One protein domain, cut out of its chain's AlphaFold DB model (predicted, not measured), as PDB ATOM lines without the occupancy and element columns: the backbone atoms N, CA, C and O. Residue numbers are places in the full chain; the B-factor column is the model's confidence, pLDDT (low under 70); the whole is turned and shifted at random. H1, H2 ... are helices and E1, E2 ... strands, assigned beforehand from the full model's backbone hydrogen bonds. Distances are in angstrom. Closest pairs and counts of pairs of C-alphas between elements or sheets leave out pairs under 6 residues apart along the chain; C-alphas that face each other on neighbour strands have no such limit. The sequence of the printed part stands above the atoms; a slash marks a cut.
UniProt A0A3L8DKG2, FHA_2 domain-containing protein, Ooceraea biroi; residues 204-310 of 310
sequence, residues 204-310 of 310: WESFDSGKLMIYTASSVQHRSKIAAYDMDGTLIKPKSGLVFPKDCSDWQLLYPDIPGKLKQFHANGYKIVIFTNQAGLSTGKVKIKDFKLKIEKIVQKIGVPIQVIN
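This is residues 204 to 310 of the 310 residues of the protein "FHA_2 domain-containing protein" of Ooceraea biroi (UniProt A0A3L8DKG2). One twisted sheet of five strands has two helices, H1 and H3, over one face, and no named helix covers its other face. The hairpin E1 and E2 makes one edge of the sheet, little H2 sits near the beginning of H3, and a long loop, residues 230 to 257, lies on the helices' side of the sheet. The 107 printed residues hold five named strands and three named helices in the order E1 E2 E3 H1 E4 H2 H3 E5; the mixed sheet has the order E1 E2 E5 E4 E3. The class is mixed, helices and strands, though under half of the residues are in named elements. The whole is compact, with a radius of gyration of the C-alphas of 13.7 A, and flat, spanning 38 by 34 by 17 A.

E1, residues 204 to 207, is an edge strand and forms an antiparallel hairpin with E2, residues 212 to 216; N 205 and O 214 are 2.8 A apart, within hydrogen-bond range. E2 is antiparallel to E5, residues 306 to 309, with N 215 and O 308 2.8 A apart. E4, residues 270 to 275, is parallel to E5, with N 274 and O 307 at 2.8 A. E3, residues 225 to 229, the other edge strand, is parallel to E4, with N 271 and O 225 at 2.8 A. H1, residues 258 to 267, is on the sheet over E4 at a height of 9.4 A and runs along the strands, at 5 degrees to E4 on the local plane; the closest C-alphas of the two, His 266 and Ile 272, are 6.6 A apart. H3, residues 288 to 302, is on the same face, over E2 and E5 at a height of 10.1 A, and only just runs along the strands, at 28 degrees to E5 on the local plane. H1 and H3 form two layers with the sheet, helices on one face of it. With residues 301 to 302 alone, H3 touches H1, about perpendicular at 75 degrees; their closest C-alphas, Pro 259 and Ile 302, are 4.7 A apart. H2, residues 279 to 282, is not on the sheet and is close to but not clearly touching H3, the closest C-alphas, Leu 281 and Ile 288, being 6.4 A apart. E3, H1, E4 and E4, H2, H3, E5 are strand-helix-strand units, parallel neighbour strands joined through helices, with right-handed crossovers. Every O i to N i+4 pair in H1 and H3 is within hydrogen-bond range; H2 is too short for such a pair.

E1 begins at C-alpha 204, (-44.651, 21.815, -17.611), and is followed by E2, 13.4 A long, and E3, 13.3 A. H1 measures 14.1 A from first to last C-alpha and E4 15.4 A. After H2, H3 begins at C-alpha 288, (-50.103, 29.998, -23.245), and measures 21.4 A. E5 ends at C-alpha 309, (-40.945, 21.265, -27.028).

The two C-alphas farthest apart, those of Asn 268 and Gly 284, are 38.8 A from each other. The printed part has no cut and ends at Asn 310, the chain's last residue. The link from E3 to H1, 28 residues, is long; in it residues 236 to 237 pair antiparallel with residues 252 to 253. The mean pLDDT of the printed part is 91.7, and no printed residue is under 70.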
ATOM      1  N   TRP A 204     -44.897  20.664 -16.741       95.56
ATOM      2  CA  TRP A 204     -44.651  21.815 -17.611       95.56
ATOM      3  C   TRP A 204     -43.466  22.628 -17.095       95.56
ATOM      4  O   TRP A 204     -43.445  23.021 -15.931       95.56
ATOM      5  N   GLU A 205     -42.539  22.950 -17.987       93.50
ATOM      6  CA  GLU A 205     -41.377  23.803 -17.739       93.50
ATOM      7  C   GLU A 205     -41.359  24.945 -18.765       93.50
ATOM      8  O   GLU A 205     -41.906  24.816 -19.864       93.50
ATOM      9  N   SER A 206     -40.773  26.086 -18.404       90.25
ATOM     10  CA  SER A 206     -40.731  27.279 -19.256       90.25
ATOM     11  C   SER A 206     -39.452  28.072 -19.028       90.25
ATOM     12  O   SER A 206     -39.141  28.422 -17.891       90.25
ATOM     13  N   PHE A 207     -38.765  28.398 -20.117       87.38
ATOM     14  CA  PHE A 207     -37.471  29.071 -20.153       87.38
ATOM     15  C   PHE A 207     -37.579  30.376 -20.961       87.38
ATOM     16  O   PHE A 207     -38.541  30.579 -21.710       87.38
ATOM     17  N   ASP A 208     -36.622  31.287 -20.772       83.88
ATOM     18  CA  ASP A 208     -36.529  32.594 -21.442       83.88
ATOM     19  C   ASP A 208     -37.853  33.378 -21.494       83.88
ATOM     20  O   ASP A 208     -38.292  33.845 -22.548       83.88
ATOM     21  N   SER A 209     -38.514  33.492 -20.337       78.69
ATOM     22  CA  SER A 209     -39.825  34.143 -20.166       78.69
ATOM     23  C   SER A 209     -40.953  33.545 -21.023       78.69
ATOM     24  O   SER A 209     -41.879  34.249 -21.420       78.69
ATOM     25  N   GLY A 210     -40.893  32.239 -21.301       72.94
ATOM     26  CA  GLY A 210     -41.928  31.505 -22.036       72.94
ATOM     27  C   GLY A 210     -41.718  31.441 -23.549       72.94
ATOM     28  O   GLY A 210     -42.631  31.023 -24.257       72.94
ATOM     29  N   LYS A 211     -40.536  31.818 -24.060       80.31
ATOM     30  CA  LYS A 211     -40.167  31.577 -25.470       80.31
ATOM     31  C   LYS A 211     -40.042  30.082 -25.769       80.31
ATOM     32  O   LYS A 211     -40.474  29.641 -26.828       80.31
ATOM     33  N   LEU A 212     -39.479  29.329 -24.824       87.88
ATOM     34  CA  LEU A 212     -39.323  27.879 -24.880       87.88
ATOM     35  C   LEU A 212     -40.128  27.252 -23.741       87.88
ATOM     36  O   LEU A 212     -39.865  27.525 -22.569       87.88
ATOM     37  N   MET A 213     -41.089  26.396 -24.068       92.75
ATOM     38  CA  MET A 213     -41.823  25.577 -23.108       92.75
ATOM     39  C   MET A 213     -41.568  24.099 -23.383       92.75
ATOM     40  O   MET A 213     -41.457  23.678 -24.535       92.75
ATOM     41  N   ILE A 214     -41.514  23.308 -22.311       95.94
ATOM     42  CA  ILE A 214     -41.385  21.852 -22.377       95.94
ATOM     43  C   ILE A 214     -42.547  21.228 -21.605       95.94
ATOM     44  O   ILE A 214     -42.788  21.567 -20.449       95.94
ATOM     45  N   TYR A 215     -43.259  20.306 -22.243       97.06
ATOM     46  CA  TYR A 215     -44.214  19.402 -21.607       97.06
ATOM     47  C   TYR A 215     -43.622  18.003 -21.557       97.06
ATOM     48  O   TYR A 215     -43.186  17.492 -22.584       97.06
ATOM     49  N   THR A 216     -43.661  17.356 -20.399       96.75
ATOM     50  CA  THR A 216     -43.239  15.963 -20.237       96.75
ATOM     51  C   THR A 216     -44.373  15.179 -19.588       96.75
ATOM     52  O   THR A 216     -44.669  15.383 -18.410       96.75
ATOM     53  N   ALA A 217     -45.026  14.292 -20.347       95.06
ATOM     54  CA  ALA A 217     -46.065  13.424 -19.794       95.06
ATOM     55  C   ALA A 217     -45.497  12.485 -18.709       95.06
ATOM     56  O   ALA A 217     -44.349  12.050 -18.793       95.06
ATOM     57  N   SER A 218     -46.335  12.144 -17.728       89.81
ATOM     58  CA  SER A 218     -46.000  11.383 -16.509       89.81
ATOM     59  C   SER A 218     -45.105  10.155 -16.715       89.81
ATOM     60  O   SER A 218     -44.173   9.905 -15.959       89.81
ATOM     61  N   SER A 219     -45.383   9.391 -17.768       88.88
ATOM     62  CA  SER A 219     -44.771   8.095 -18.076       88.88
ATOM     63  C   SER A 219     -43.644   8.169 -19.122       88.88
ATOM     64  O   SER A 219     -43.240   7.147 -19.681       88.88
ATOM     65  N   VAL A 220     -43.117   9.365 -19.423       91.12
ATOM     66  CA  VAL A 220     -42.012   9.539 -20.382       91.12
ATOM     67  C   VAL A 220     -40.696   9.039 -19.789       91.12
ATOM     68  O   VAL A 220     -40.052   9.698 -18.977       91.12
ATOM     69  N   GLN A 221     -40.246   7.886 -20.273       89.12
ATOM     70  CA  GLN A 221     -38.934   7.326 -19.951       89.12
ATOM     71  C   GLN A 221     -37.830   7.913 -20.844       89.12
ATOM     72  O   GLN A 221     -38.034   8.177 -22.033       89.12
ATOM     73  N   HIS A 222     -36.621   8.052 -20.295       89.81
ATOM     74  CA  HIS A 222     -35.414   8.308 -21.085       89.81
ATOM     75  C   HIS A 222     -35.025   7.048 -21.869       89.81
ATOM     76  O   HIS A 222     -35.066   5.942 -21.336       89.81
ATOM     77  N   ARG A 223     -34.674   7.208 -23.151       91.56
ATOM     78  CA  ARG A 223     -34.336   6.108 -24.070       91.56
ATOM     79  C   ARG A 223     -33.250   6.557 -25.043       91.56
ATOM     80  O   ARG A 223     -33.213   7.724 -25.418       91.56
ATOM     81  N   SER A 224     -32.397   5.625 -25.467       91.88
ATOM     82  CA  SER A 224     -31.291   5.880 -26.406       91.88
ATOM     83  C   SER A 224     -31.746   6.133 -27.848       91.88
ATOM     84  O   SER A 224     -30.988   6.679 -28.643       91.88
ATOM     85  N   LYS A 225     -32.986   5.762 -28.190       89.81
ATOM     86  CA  LYS A 225     -33.628   6.071 -29.470       89.81
ATOM     87  C   LYS A 225     -34.721   7.113 -29.259       89.81
ATOM     88  O   LYS A 225     -35.545   6.971 -28.356       89.81
ATOM     89  N   ILE A 226     -34.768   8.124 -30.123       91.94
ATOM     90  CA  ILE A 226     -35.805   9.161 -30.132       91.94
ATOM     91  C   ILE A 226     -36.513   9.125 -31.485       91.94
ATOM     92  O   ILE A 226     -35.861   9.054 -32.524       91.94
ATOM     93  N   ALA A 227     -37.844   9.160 -31.470       88.31
ATOM     94  CA  ALA A 227     -38.666   9.418 -32.644       88.31
ATOM     95  C   ALA A 227     -39.268  10.819 -32.475       88.31
ATOM     96  O   ALA A 227     -40.171  11.016 -31.658       88.31
ATOM     97  N   ALA A 228     -38.692  11.786 -33.188       94.50
ATOM     98  CA  ALA A 228     -39.056  13.195 -33.130       94.50
ATOM     99  C   ALA A 228     -39.965  13.571 -34.308       94.50
ATOM    100  O   ALA A 228     -39.708  13.163 -35.440       94.50
ATOM    101  N   TYR A 229     -41.004  14.361 -34.040       95.38
ATOM    102  CA  TYR A 229     -42.010  14.773 -35.021       95.38
ATOM    103  C   TYR A 229     -42.300  16.273 -34.918       95.38
ATOM    104  O   TYR A 229     -42.214  16.849 -33.836       95.38
ATOM    105  N   ASP A 230     -42.701  16.889 -36.027       96.38
ATOM    106  CA  ASP A 230     -43.437  18.157 -35.996       96.38
ATOM    107  C   ASP A 230     -44.917  17.922 -35.604       96.38
ATOM    108  O   ASP A 230     -45.403  16.789 -35.622       96.38
ATOM    109  N   MET A 231     -45.639  18.977 -35.220       95.81
ATOM    110  CA  MET A 231     -47.048  18.918 -34.832       95.81
ATOM    111  C   MET A 231     -48.012  19.342 -35.951       95.81
ATOM    112  O   MET A 231     -48.804  18.519 -36.420       95.81
ATOM    113  N   ASP A 232     -47.990  20.621 -36.334       91.94
ATOM    114  CA  ASP A 232     -49.011  21.268 -37.165       91.94
ATOM    115  C   ASP A 232     -48.671  21.100 -38.656       91.94
ATOM    116  O   ASP A 232     -47.813  21.788 -39.200       91.94
ATOM    117  N   GLY A 233     -49.365  20.176 -39.328       87.56
ATOM    118  CA  GLY A 233     -49.054  19.721 -40.689       87.56
ATOM    119  C   GLY A 233     -48.411  18.329 -40.750       87.56
ATOM    120  O   GLY A 233     -48.324  17.759 -41.837       87.56
ATOM    121  N   THR A 234     -48.035  17.754 -39.600       92.19
ATOM    122  CA  THR A 234     -47.365  16.441 -39.503       92.19
ATOM    123  C   THR A 234     -48.159  15.430 -38.673       92.19
ATOM    124  O   THR A 234     -48.472  14.343 -39.157       92.19
ATOM    125  N   LEU A 235     -48.522  15.775 -37.434       93.00
ATOM    126  CA  LEU A 235     -49.347  14.923 -36.567       93.00
ATOM    127  C   LEU A 235     -50.823  15.326 -36.602       93.00
ATOM    128  O   LEU A 235     -51.709  14.467 -36.567       93.00
ATOM    129  N   ILE A 236     -51.089  16.626 -36.703       96.50
ATOM    130  CA  ILE A 236     -52.431  17.204 -36.748       96.50
ATOM    131  C   ILE A 236     -52.584  18.185 -37.913       96.50
ATOM    132  O   ILE A 236     -51.609  18.674 -38.477       96.50
ATOM    133  N   LYS A 237     -53.835  18.476 -38.263       93.00
ATOM    134  CA  LYS A 237     -54.260  19.520 -39.206       93.00
ATOM    135  C   LYS A 237     -55.476  20.256 -38.631       93.00
ATOM    136  O   LYS A 237     -56.163  19.667 -37.788       93.00
ATOM    137  N   PRO A 238     -55.806  21.473 -39.093       94.00
ATOM    138  CA  PRO A 238     -57.069  22.115 -38.746       94.00
ATOM    139  C   PRO A 238     -58.277  21.214 -39.041       94.00
ATOM    140  O   PRO A 238     -58.320  20.494 -40.047       94.00
ATOM    141  N   LYS A 239     -59.270  21.224 -38.148       94.69
ATOM    142  CA  LYS A 239     -60.521  20.472 -38.335       94.69
ATOM    143  C   LYS A 239     -61.413  21.157 -39.374       94.69
ATOM    144  O   LYS A 239     -62.080  20.482 -40.150       94.69
ATOM    145  N   SER A 240     -61.360  22.485 -39.420       91.31
ATOM    146  CA  SER A 240     -62.064  23.368 -40.351       91.31
ATOM    147  C   SER A 240     -61.585  23.296 -41.806       91.31
ATOM    148  O   SER A 240     -62.238  23.869 -42.674       91.31
ATOM    149  N   GLY A 241     -60.455  22.635 -42.084       85.25
ATOM    150  CA  GLY A 241     -59.856  22.566 -43.423       85.25
ATOM    151  C   GLY A 241     -59.155  23.851 -43.890       85.25
ATOM    152  O   GLY A 241     -58.661  23.893 -45.014       85.25
ATOM    153  N   LEU A 242     -59.086  24.886 -43.046       85.25
ATOM    154  CA  LEU A 242     -58.318  26.103 -43.319       85.25
ATOM    155  C   LEU A 242     -56.801  25.859 -43.210       85.25
ATOM    156  O   LEU A 242     -56.353  24.884 -42.613       85.25
ATOM    157  N   VAL A 243     -56.006  26.789 -43.751       78.00
ATOM    158  CA  VAL A 243     -54.531  26.783 -43.634       78.00
ATOM    159  C   VAL A 243     -54.071  27.020 -42.188       78.00
ATOM    160  O   VAL A 243     -53.053  26.480 -41.767       78.00
ATOM    161  N   PHE A 244     -54.840  27.794 -41.416       81.88
ATOM    162  CA  PHE A 244     -54.580  28.092 -40.007       81.88
ATOM    163  C   PHE A 244     -55.813  27.742 -39.159       81.88
ATOM    164  O   PHE A 244     -56.934  27.959 -39.625       81.88
ATOM    165  N   PRO A 245     -55.635  27.213 -37.933       86.81
ATOM    166  CA  PRO A 245     -56.747  26.873 -37.050       86.81
ATOM    167  C   PRO A 245     -57.454  28.132 -36.529       86.81
ATOM    168  O   PRO A 245     -56.808  29.138 -36.234       86.81
ATOM    169  N   LYS A 246     -58.780  28.062 -36.382       86.12
ATOM    170  CA  LYS A 246     -59.613  29.153 -35.841       86.12
ATOM    171  C   LYS A 246     -59.419  29.365 -34.337       86.12
ATOM    172  O   LYS A 246     -59.470  30.497 -33.862       86.12
ATOM    173  N   ASP A 247     -59.222  28.276 -33.599       87.38
ATOM    174  CA  ASP A 247     -59.136  28.240 -32.139       87.38
ATOM    175  C   ASP A 247     -58.326  27.016 -31.657       87.38
ATOM    176  O   ASP A 247     -57.846  26.207 -32.453       87.38
ATOM    177  N   CYS A 248     -58.153  26.862 -30.340       88.44
ATOM    178  CA  CYS A 248     -57.335  25.798 -29.738       88.44
ATOM    179  C   CYS A 248     -57.929  24.377 -29.824       88.44
ATOM    180  O   CYS A 248     -57.240  23.403 -29.513       88.44
ATOM    181  N   SER A 249     -59.188  24.248 -30.244       91.88
ATOM    182  CA  SER A 249     -59.895  22.987 -30.495       91.88
ATOM    183  C   SER A 249     -60.138  22.725 -31.990       91.88
ATOM    184  O   SER A 249     -60.577  21.629 -32.343       91.88
ATOM    185  N   ASP A 250     -59.799  23.667 -32.879       92.94
ATOM    186  CA  ASP A 250     -59.802  23.484 -34.337       92.94
ATOM    187  C   ASP A 250     -58.599  22.649 -34.812       92.94
ATOM    188  O   ASP A 250     -57.733  23.109 -35.556       92.94
ATOM    189  N   TRP A 251     -58.532  21.392 -34.374       96.56
ATOM    190  CA  TRP A 251     -57.561  20.415 -34.855       96.56
ATOM    191  C   TRP A 251     -58.142  18.998 -34.905       96.56
ATOM    192  O   TRP A 251     -59.109  18.646 -34.229       96.56
ATOM    193  N   GLN A 252     -57.520  18.170 -35.733       96.38
ATOM    194  CA  GLN A 252     -57.757  16.737 -35.865       96.38
ATOM    195  C   GLN A 252     -56.437  16.054 -36.240       96.38
ATOM    196  O   GLN A 252     -55.534  16.710 -36.756       96.38
ATOM    197  N   LEU A 253     -56.316  14.742 -36.023       96.06
ATOM    198  CA  LEU A 253     -55.167  13.980 -36.528       96.06
ATOM    199  C   LEU A 253     -55.072  14.116 -38.057       96.06
ATOM    200  O   LEU A 253     -56.091  14.107 -38.754       96.06
ATOM    201  N   LEU A 254     -53.854  14.240 -38.590       91.50
ATOM    202  CA  LEU A 254     -53.636  14.355 -40.037       91.50
ATOM    203  C   LEU A 254     -54.118  13.089 -40.769       91.50
ATOM    204  O   LEU A 254     -54.829  13.201 -41.775       91.50
ATOM    205  N   TYR A 255     -53.807  11.917 -40.207       88.94
ATOM    206  CA  TYR A 255     -54.218  10.584 -40.656       88.94
ATOM    207  C   TYR A 255     -54.640   9.713 -39.449       88.94
ATOM    208  O   TYR A 255     -54.130   9.917 -38.344       88.94
ATOM    209  N   PRO A 256     -55.561   8.743 -39.618       92.19
ATOM    210  CA  PRO A 256     -56.099   7.946 -38.508       92.19
ATOM    211  C   PRO A 256     -55.127   6.891 -37.949       92.19
ATOM    212  O   PRO A 256     -55.326   6.405 -36.840       92.19
ATOM    213  N   ASP A 257     -54.074   6.540 -38.687       89.38
ATOM    214  CA  ASP A 257     -53.076   5.521 -38.334       89.38
ATOM    215  C   ASP A 257     -51.944   6.046 -37.428       89.38
ATOM    216  O   ASP A 257     -51.190   5.257 -36.851       89.38
ATOM    217  N   ILE A 258     -51.839   7.370 -37.266       93.62
ATOM    218  CA  ILE A 258     -50.799   8.053 -36.481       93.62
ATOM    219  C   ILE A 258     -50.673   7.500 -35.044       93.62
ATOM    220  O   ILE A 258     -49.552   7.165 -34.652       93.62
ATOM    221  N   PRO A 259     -51.759   7.299 -34.264       97.38
ATOM    222  CA  PRO A 259     -51.662   6.691 -32.934       97.38
ATOM    223  C   PRO A 259     -51.109   5.261 -32.959       97.38
ATOM    224  O   PRO A 259     -50.372   4.877 -32.055       97.38
ATOM    225  N   GLY A 260     -51.419   4.479 -34.000       92.44
ATOM    226  CA  GLY A 260     -50.897   3.122 -34.177       92.44
ATOM    227  C   GLY A 260     -49.388   3.120 -34.433       92.44
ATOM    228  O   GLY A 260     -48.646   2.428 -33.738       92.44
ATOM    229  N   LYS A 261     -48.919   3.965 -35.359       90.81
ATOM    230  CA  LYS A 261     -47.485   4.133 -35.652       90.81
ATOM    231  C   LYS A 261     -46.701   4.631 -34.437       90.81
ATOM    232  O   LYS A 261     -45.650   4.079 -34.122       90.81
ATOM    233  N   LEU A 262     -47.216   5.620 -33.706       94.19
ATOM    234  CA  LEU A 262     -46.551   6.138 -32.503       94.19
ATOM    235  C   LEU A 262     -46.510   5.102 -31.367       94.19
ATOM    236  O   LEU A 262     -45.482   4.981 -30.700       94.19
ATOM    237  N   LYS A 263     -47.561   4.283 -31.204       97.06
ATOM    238  CA  LYS A 263     -47.548   3.113 -30.307       97.06
ATOM    239  C   LYS A 263     -46.506   2.077 -30.728       97.06
ATOM    240  O   LYS A 263     -45.780   1.587 -29.869       97.06
ATOM    241  N   GLN A 264     -46.367   1.801 -32.025       89.81
ATOM    242  CA  GLN A 264     -45.352   0.884 -32.548       89.81
ATOM    243  C   GLN A 264     -43.922   1.391 -32.290       89.81
ATOM    244  O   GLN A 264     -43.092   0.638 -31.788       89.81
ATOM    245  N   PHE A 265     -43.624   2.669 -32.553       89.12
ATOM    246  CA  PHE A 265     -42.315   3.251 -32.218       89.12
ATOM    247  C   PHE A 265     -42.043   3.226 -30.706       89.12
ATOM    248  O   PHE A 265     -40.938   2.875 -30.288       89.12
ATOM    249  N   HIS A 266     -43.049   3.526 -29.877       95.19
ATOM    250  CA  HIS A 266     -42.919   3.456 -28.422       95.19
ATOM    251  C   HIS A 266     -42.699   2.018 -27.910       95.19
ATOM    252  O   HIS A 266     -41.909   1.823 -26.988       95.19
ATOM    253  N   ALA A 267     -43.333   1.008 -28.515       95.12
ATOM    254  CA  ALA A 267     -43.066  -0.402 -28.220       95.12
ATOM    255  C   ALA A 267     -41.645  -0.815 -28.652       95.12
ATOM    256  O   ALA A 267     -40.932  -1.468 -27.897       95.12
ATOM    257  N   ASN A 268     -41.180  -0.331 -29.808       91.75
ATOM    258  CA  ASN A 268     -39.841  -0.582 -30.359       91.75
ATOM    259  C   ASN A 268     -38.702   0.191 -29.648       91.75
ATOM    260  O   ASN A 268     -37.613   0.360 -30.207       91.75
ATOM    261  N   GLY A 269     -38.934   0.686 -28.428       93.81
ATOM    262  CA  GLY A 269     -37.915   1.321 -27.588       93.81
ATOM    263  C   GLY A 269     -37.551   2.763 -27.956       93.81
ATOM    264  O   GLY A 269     -36.532   3.261 -27.480       93.81
ATOM    265  N   TYR A 270     -38.356   3.462 -28.762       96.50
ATOM    266  CA  TYR A 270     -38.170   4.897 -29.009       96.50
ATOM    267  C   TYR A 270     -38.861   5.724 -27.914       96.50
ATOM    268  O   TYR A 270     -39.944   5.372 -27.442       96.50
ATOM    269  N   LYS A 271     -38.251   6.840 -27.505       97.06
ATOM    270  CA  LYS A 271     -38.934   7.940 -26.808       97.06
ATOM    271  C   LYS A 271     -39.616   8.811 -27.863       97.06
ATOM    272  O   LYS A 271     -38.965   9.206 -28.829       97.06
ATOM    273  N   ILE A 272     -40.904   9.102 -27.692       97.69
ATOM    274  CA  ILE A 272     -41.648   9.965 -28.615       97.69
ATOM    275  C   ILE A 272     -41.473  11.425 -28.189       97.69
ATOM    276  O   ILE A 272     -41.689  11.768 -27.023       97.69
ATOM    277  N   VAL A 273     -41.067  12.276 -29.131       97.56
ATOM    278  CA  VAL A 273     -40.875  13.716 -28.917       97.56
ATOM    279  C   VAL A 273     -41.584  14.500 -30.019       97.56
ATOM    280  O   VAL A 273     -41.596  14.079 -31.175       97.56
ATOM    281  N   ILE A 274     -42.162  15.646 -29.670       98.31
ATOM    282  CA  ILE A 274     -42.687  16.630 -30.620       98.31
ATOM    283  C   ILE A 274     -41.866  17.917 -30.486       98.31
ATOM    284  O   ILE A 274     -41.683  18.406 -29.374       98.31
ATOM    285  N   PHE A 275     -41.418  18.473 -31.609       96.38
ATOM    286  CA  PHE A 275     -40.847  19.819 -31.709       96.38
ATOM    287  C   PHE A 275     -41.774  20.670 -32.577       96.38
ATOM    288  O   PHE A 275     -42.108  20.251 -33.680       96.38
ATOM    289  N   THR A 276     -42.217  21.842 -32.123       94.25
ATOM    290  CA  THR A 276     -43.195  22.636 -32.888       94.25
ATOM    291  C   THR A 276     -43.019  24.139 -32.695       94.25
ATOM    292  O   THR A 276     -43.306  24.667 -31.632       94.25
ATOM    293  N   ASN A 277     -42.585  24.851 -33.738       91.62
ATOM    294  CA  ASN A 277     -42.384  26.301 -33.673       91.62
ATOM    295  C   ASN A 277     -43.726  27.034 -33.505       91.62
ATOM    296  O   ASN A 277     -44.495  27.170 -34.456       91.62
ATOM    297  N   GLN A 278     -43.982  27.546 -32.301       88.00
ATOM    298  CA  GLN A 278     -45.215  28.259 -31.958       88.00
ATOM    299  C   GLN A 278     -44.965  29.761 -31.745       88.00
ATOM    300  O   GLN A 278     -45.306  30.326 -30.708       88.00
ATOM    301  N   ALA A 279     -44.430  30.453 -32.760       82.56
ATOM    302  CA  ALA A 279     -44.206  31.912 -32.754       82.56
ATOM    303  C   ALA A 279     -45.459  32.777 -32.436       82.56
ATOM    304  O   ALA A 279     -45.352  33.971 -32.143       82.56
ATOM    305  N   GLY A 280     -46.662  32.189 -32.453       82.94
ATOM    306  CA  GLY A 280     -47.879  32.809 -31.922       82.94
ATOM    307  C   GLY A 280     -47.850  33.062 -30.406       82.94
ATOM    308  O   GLY A 280     -48.515  33.987 -29.946       82.94
ATOM    309  N   LEU A 281     -47.069  32.292 -29.636       85.06
ATOM    310  CA  LEU A 281     -46.918  32.434 -28.182       85.06
ATOM    311  C   LEU A 281     -46.118  33.688 -27.816       85.06
ATOM    312  O   LEU A 281     -46.602  34.541 -27.075       85.06
ATOM    313  N   SER A 282     -44.919  33.842 -28.384       80.75
ATOM    314  CA  SER A 282     -44.031  34.986 -28.121       80.75
ATOM    315  C   SER A 282     -44.586  36.316 -28.644       80.75
ATOM    316  O   SER A 282     -44.218  37.375 -28.145       80.75
ATOM    317  N   THR A 283     -45.503  36.268 -29.616       81.12
ATOM    318  CA  THR A 283     -46.243  37.435 -30.124       81.12
ATOM    319  C   THR A 283     -47.598  37.655 -29.437       81.12
ATOM    320  O   THR A 283     -48.346  38.539 -29.849       81.12
ATOM    321  N   GLY A 284     -47.950  36.857 -28.420       81.38
ATOM    322  CA  GLY A 284     -49.202  36.970 -27.657       81.38
ATOM    323  C   GLY A 284     -50.486  36.611 -28.422       81.38
ATOM    324  O   GLY A 284     -51.569  36.639 -27.840       81.38
ATOM    325  N   LYS A 285     -50.386  36.250 -29.709       83.69
ATOM    326  CA  LYS A 285     -51.520  35.882 -30.576       83.69
ATOM    327  C   LYS A 285     -52.165  34.555 -30.167       83.69
ATOM    328  O   LYS A 285     -53.356  34.360 -30.386       83.69
ATOM    329  N   VAL A 286     -51.382  33.653 -29.576       85.31
ATOM    330  CA  VAL A 286     -51.835  32.389 -28.985       85.31
ATOM    331  C   VAL A 286     -51.615  32.473 -27.479       85.31
ATOM    332  O   VAL A 286     -50.506  32.753 -27.025       85.31
ATOM    333  N   LYS A 287     -52.656  32.219 -26.681       90.69
ATOM    334  CA  LYS A 287     -52.526  32.231 -25.218       90.69
ATOM    335  C   LYS A 287     -51.815  30.963 -24.755       90.69
ATOM    336  O   LYS A 287     -52.188  29.857 -25.142       90.69
ATOM    337  N   ILE A 288     -50.866  31.114 -23.832       91.00
ATOM    338  CA  ILE A 288     -50.103  29.998 -23.245       91.00
ATOM    339  C   ILE A 288     -51.031  28.909 -22.672       91.00
ATOM    340  O   ILE A 288     -50.794  27.726 -22.899       91.00
ATOM    341  N   LYS A 289     -52.122  29.288 -21.984       92.50
ATOM    342  CA  LYS A 289     -53.115  28.336 -21.442       92.50
ATOM    343  C   LYS A 289     -53.778  27.488 -22.536       92.50
ATOM    344  O   LYS A 289     -53.907  26.277 -22.377       92.50
ATOM    345  N   ASP A 290     -54.142  28.117 -23.649       93.31
ATOM    346  CA  ASP A 290     -54.834  27.471 -24.767       93.31
ATOM    347  C   ASP A 290     -53.898  26.501 -25.508       93.31
ATOM    348  O   ASP A 290     -54.315  25.411 -25.904       93.31
ATOM    349  N   PHE A 291     -52.611  26.854 -25.629       93.44
ATOM    350  CA  PHE A 291     -51.576  25.957 -26.149       93.44
ATOM    351  C   PHE A 291     -51.331  24.753 -25.232       93.44
ATOM    352  O   PHE A 291     -51.322  23.626 -25.726       93.44
ATOM    353  N   LYS A 292     -51.211  24.952 -23.909       94.69
ATOM    354  CA  LYS A 292     -51.059  23.833 -22.961       94.69
ATOM    355  C   LYS A 292     -52.203  22.823 -23.093       94.69
ATOM    356  O   LYS A 292     -51.956  21.634 -23.287       94.69
ATOM    357  N   LEU A 293     -53.441  23.320 -23.119       95.25
ATOM    358  CA  LEU A 293     -54.640  22.496 -23.279       95.25
ATOM    359  C   LEU A 293     -54.716  21.804 -24.656       95.25
ATOM    360  O   LEU A 293     -55.202  20.675 -24.743       95.25
ATOM    361  N   LYS A 294     -54.230  22.441 -25.735       95.94
ATOM    362  CA  LYS A 294     -54.072  21.801 -27.058       95.94
ATOM    363  C   LYS A 294     -53.108  20.612 -26.961       95.94
ATOM    364  O   LYS A 294     -53.472  19.516 -27.384       95.94
ATOM    365  N   ILE A 295     -51.925  20.798 -26.369       97.12
ATOM    366  CA  ILE A 295     -50.916  19.738 -26.210       97.12
ATOM    367  C   ILE A 295     -51.441  18.563 -25.381       97.12
ATOM    368  O   ILE A 295     -51.369  17.422 -25.835       97.12
ATOM    369  N   GLU A 296     -52.023  18.822 -24.211       95.94
ATOM    370  CA  GLU A 296     -52.537  17.776 -23.314       95.94
ATOM    371  C   GLU A 296     -53.596  16.903 -24.008       95.94
ATOM    372  O   GLU A 296     -53.495  15.673 -23.997       95.94
ATOM    373  N   LYS A 297     -54.552  17.523 -24.718       96.81
ATOM    374  CA  LYS A 297     -55.565  16.800 -25.503       96.81
ATOM    375  C   LYS A 297     -54.960  16.011 -26.677       96.81
ATOM    376  O   LYS A 297     -55.452  14.925 -26.981       96.81
ATOM    377  N   ILE A 298     -53.911  16.511 -27.338       96.75
ATOM    378  CA  ILE A 298     -53.215  15.789 -28.424       96.75
ATOM    379  C   ILE A 298     -52.513  14.542 -27.878       96.75
ATOM    380  O   ILE A 298     -52.693  13.451 -28.422       96.75
ATOM    381  N   VAL A 299     -51.760  14.674 -26.782       96.81
ATOM    382  CA  VAL A 299     -51.042  13.550 -26.160       96.81
ATOM    383  C   VAL A 299     -52.028  12.494 -25.652       96.81
ATOM    384  O   VAL A 299     -51.859  11.308 -25.950       96.81
ATOM    385  N   GLN A 300     -53.125  12.914 -25.011       96.06
ATOM    386  CA  GLN A 300     -54.224  12.025 -24.619       96.06
ATOM    387  C   GLN A 300     -54.853  11.308 -25.830       96.06
ATOM    388  O   GLN A 300     -55.125  10.109 -25.764       96.06
ATOM    389  N   LYS A 301     -55.056  12.009 -26.955       96.12
ATOM    390  CA  LYS A 301     -55.672  11.444 -28.170       96.12
ATOM    391  C   LYS A 301     -54.769  10.450 -28.909       96.12
ATOM    392  O   LYS A 301     -55.287   9.539 -29.553       96.12
ATOM    393  N   ILE A 302     -53.448  10.607 -28.815       96.56
ATOM    394  CA  ILE A 302     -52.468   9.641 -29.338       96.56
ATOM    395  C   ILE A 302     -52.346   8.432 -28.391       96.56
ATOM    396  O   ILE A 302     -52.282   7.288 -28.847       96.56
ATOM    397  N   GLY A 303     -52.352   8.665 -27.076       95.88
ATOM    398  CA  GLY A 303     -52.307   7.607 -26.067       95.88
ATOM    399  C   GLY A 303     -50.953   6.896 -25.980       95.88
ATOM    400  O   GLY A 303     -50.915   5.667 -25.918       95.88
ATOM    401  N   VAL A 304     -49.856   7.661 -26.008       95.62
ATOM    402  CA  VAL A 304     -48.495   7.226 -25.630       95.62
ATOM    403  C   VAL A 304     -47.824   8.321 -24.790       95.62
ATOM    404  O   VAL A 304     -48.248   9.476 -24.877       95.62
ATOM    405  N   PRO A 305     -46.766   8.020 -24.017       96.94
ATOM    406  CA  PRO A 305     -45.984   9.047 -23.339       96.94
ATOM    407  C   PRO A 305     -45.209   9.887 -24.365       96.94
ATOM    408  O   PRO A 305     -44.443   9.348 -25.167       96.94
ATOM    409  N   ILE A 306     -45.407  11.207 -24.338       97.56
ATOM    410  CA  ILE A 306     -44.789  12.167 -25.263       97.56
ATOM    411  C   ILE A 306     -44.147  13.305 -24.465       97.56
ATOM    412  O   ILE A 306     -44.734  13.807 -23.504       97.56
ATOM    413  N   GLN A 307     -42.960  13.737 -24.897       98.00
ATOM    414  CA  GLN A 307     -42.404  15.042 -24.537       98.00
ATOM    415  C   GLN A 307     -42.648  16.036 -25.683       98.00
ATOM    416  O   GLN A 307     -42.422  15.688 -26.839       98.00
ATOM    417  N   VAL A 308     -43.102  17.254 -25.393       97.94
ATOM    418  CA  VAL A 308     -43.320  18.315 -26.392       97.94
ATOM    419  C   VAL A 308     -42.448  19.518 -26.064       97.94
ATOM    420  O   VAL A 308     -42.340  19.895 -24.901       97.94
ATOM    421  N   ILE A 309     -41.835  20.103 -27.087       95.75
ATOM    422  CA  ILE A 309     -40.945  21.265 -27.028       95.75
ATOM    423  C   ILE A 309     -41.416  22.249 -28.113       95.75
ATOM    424  O   ILE A 309     -41.721  21.810 -29.227       95.75
ATOM    425  N   ASN A 310     -41.529  23.548 -27.799       90.25
ATOM    426  CA  ASN A 310     -41.981  24.576 -28.761       90.25
ATOM    427  C   ASN A 310     -40.862  25.449 -29.363       90.25
ATOM    428  O   ASN A 310     -39.695  25.255 -28.967       90.25
TER     429      ASN A 310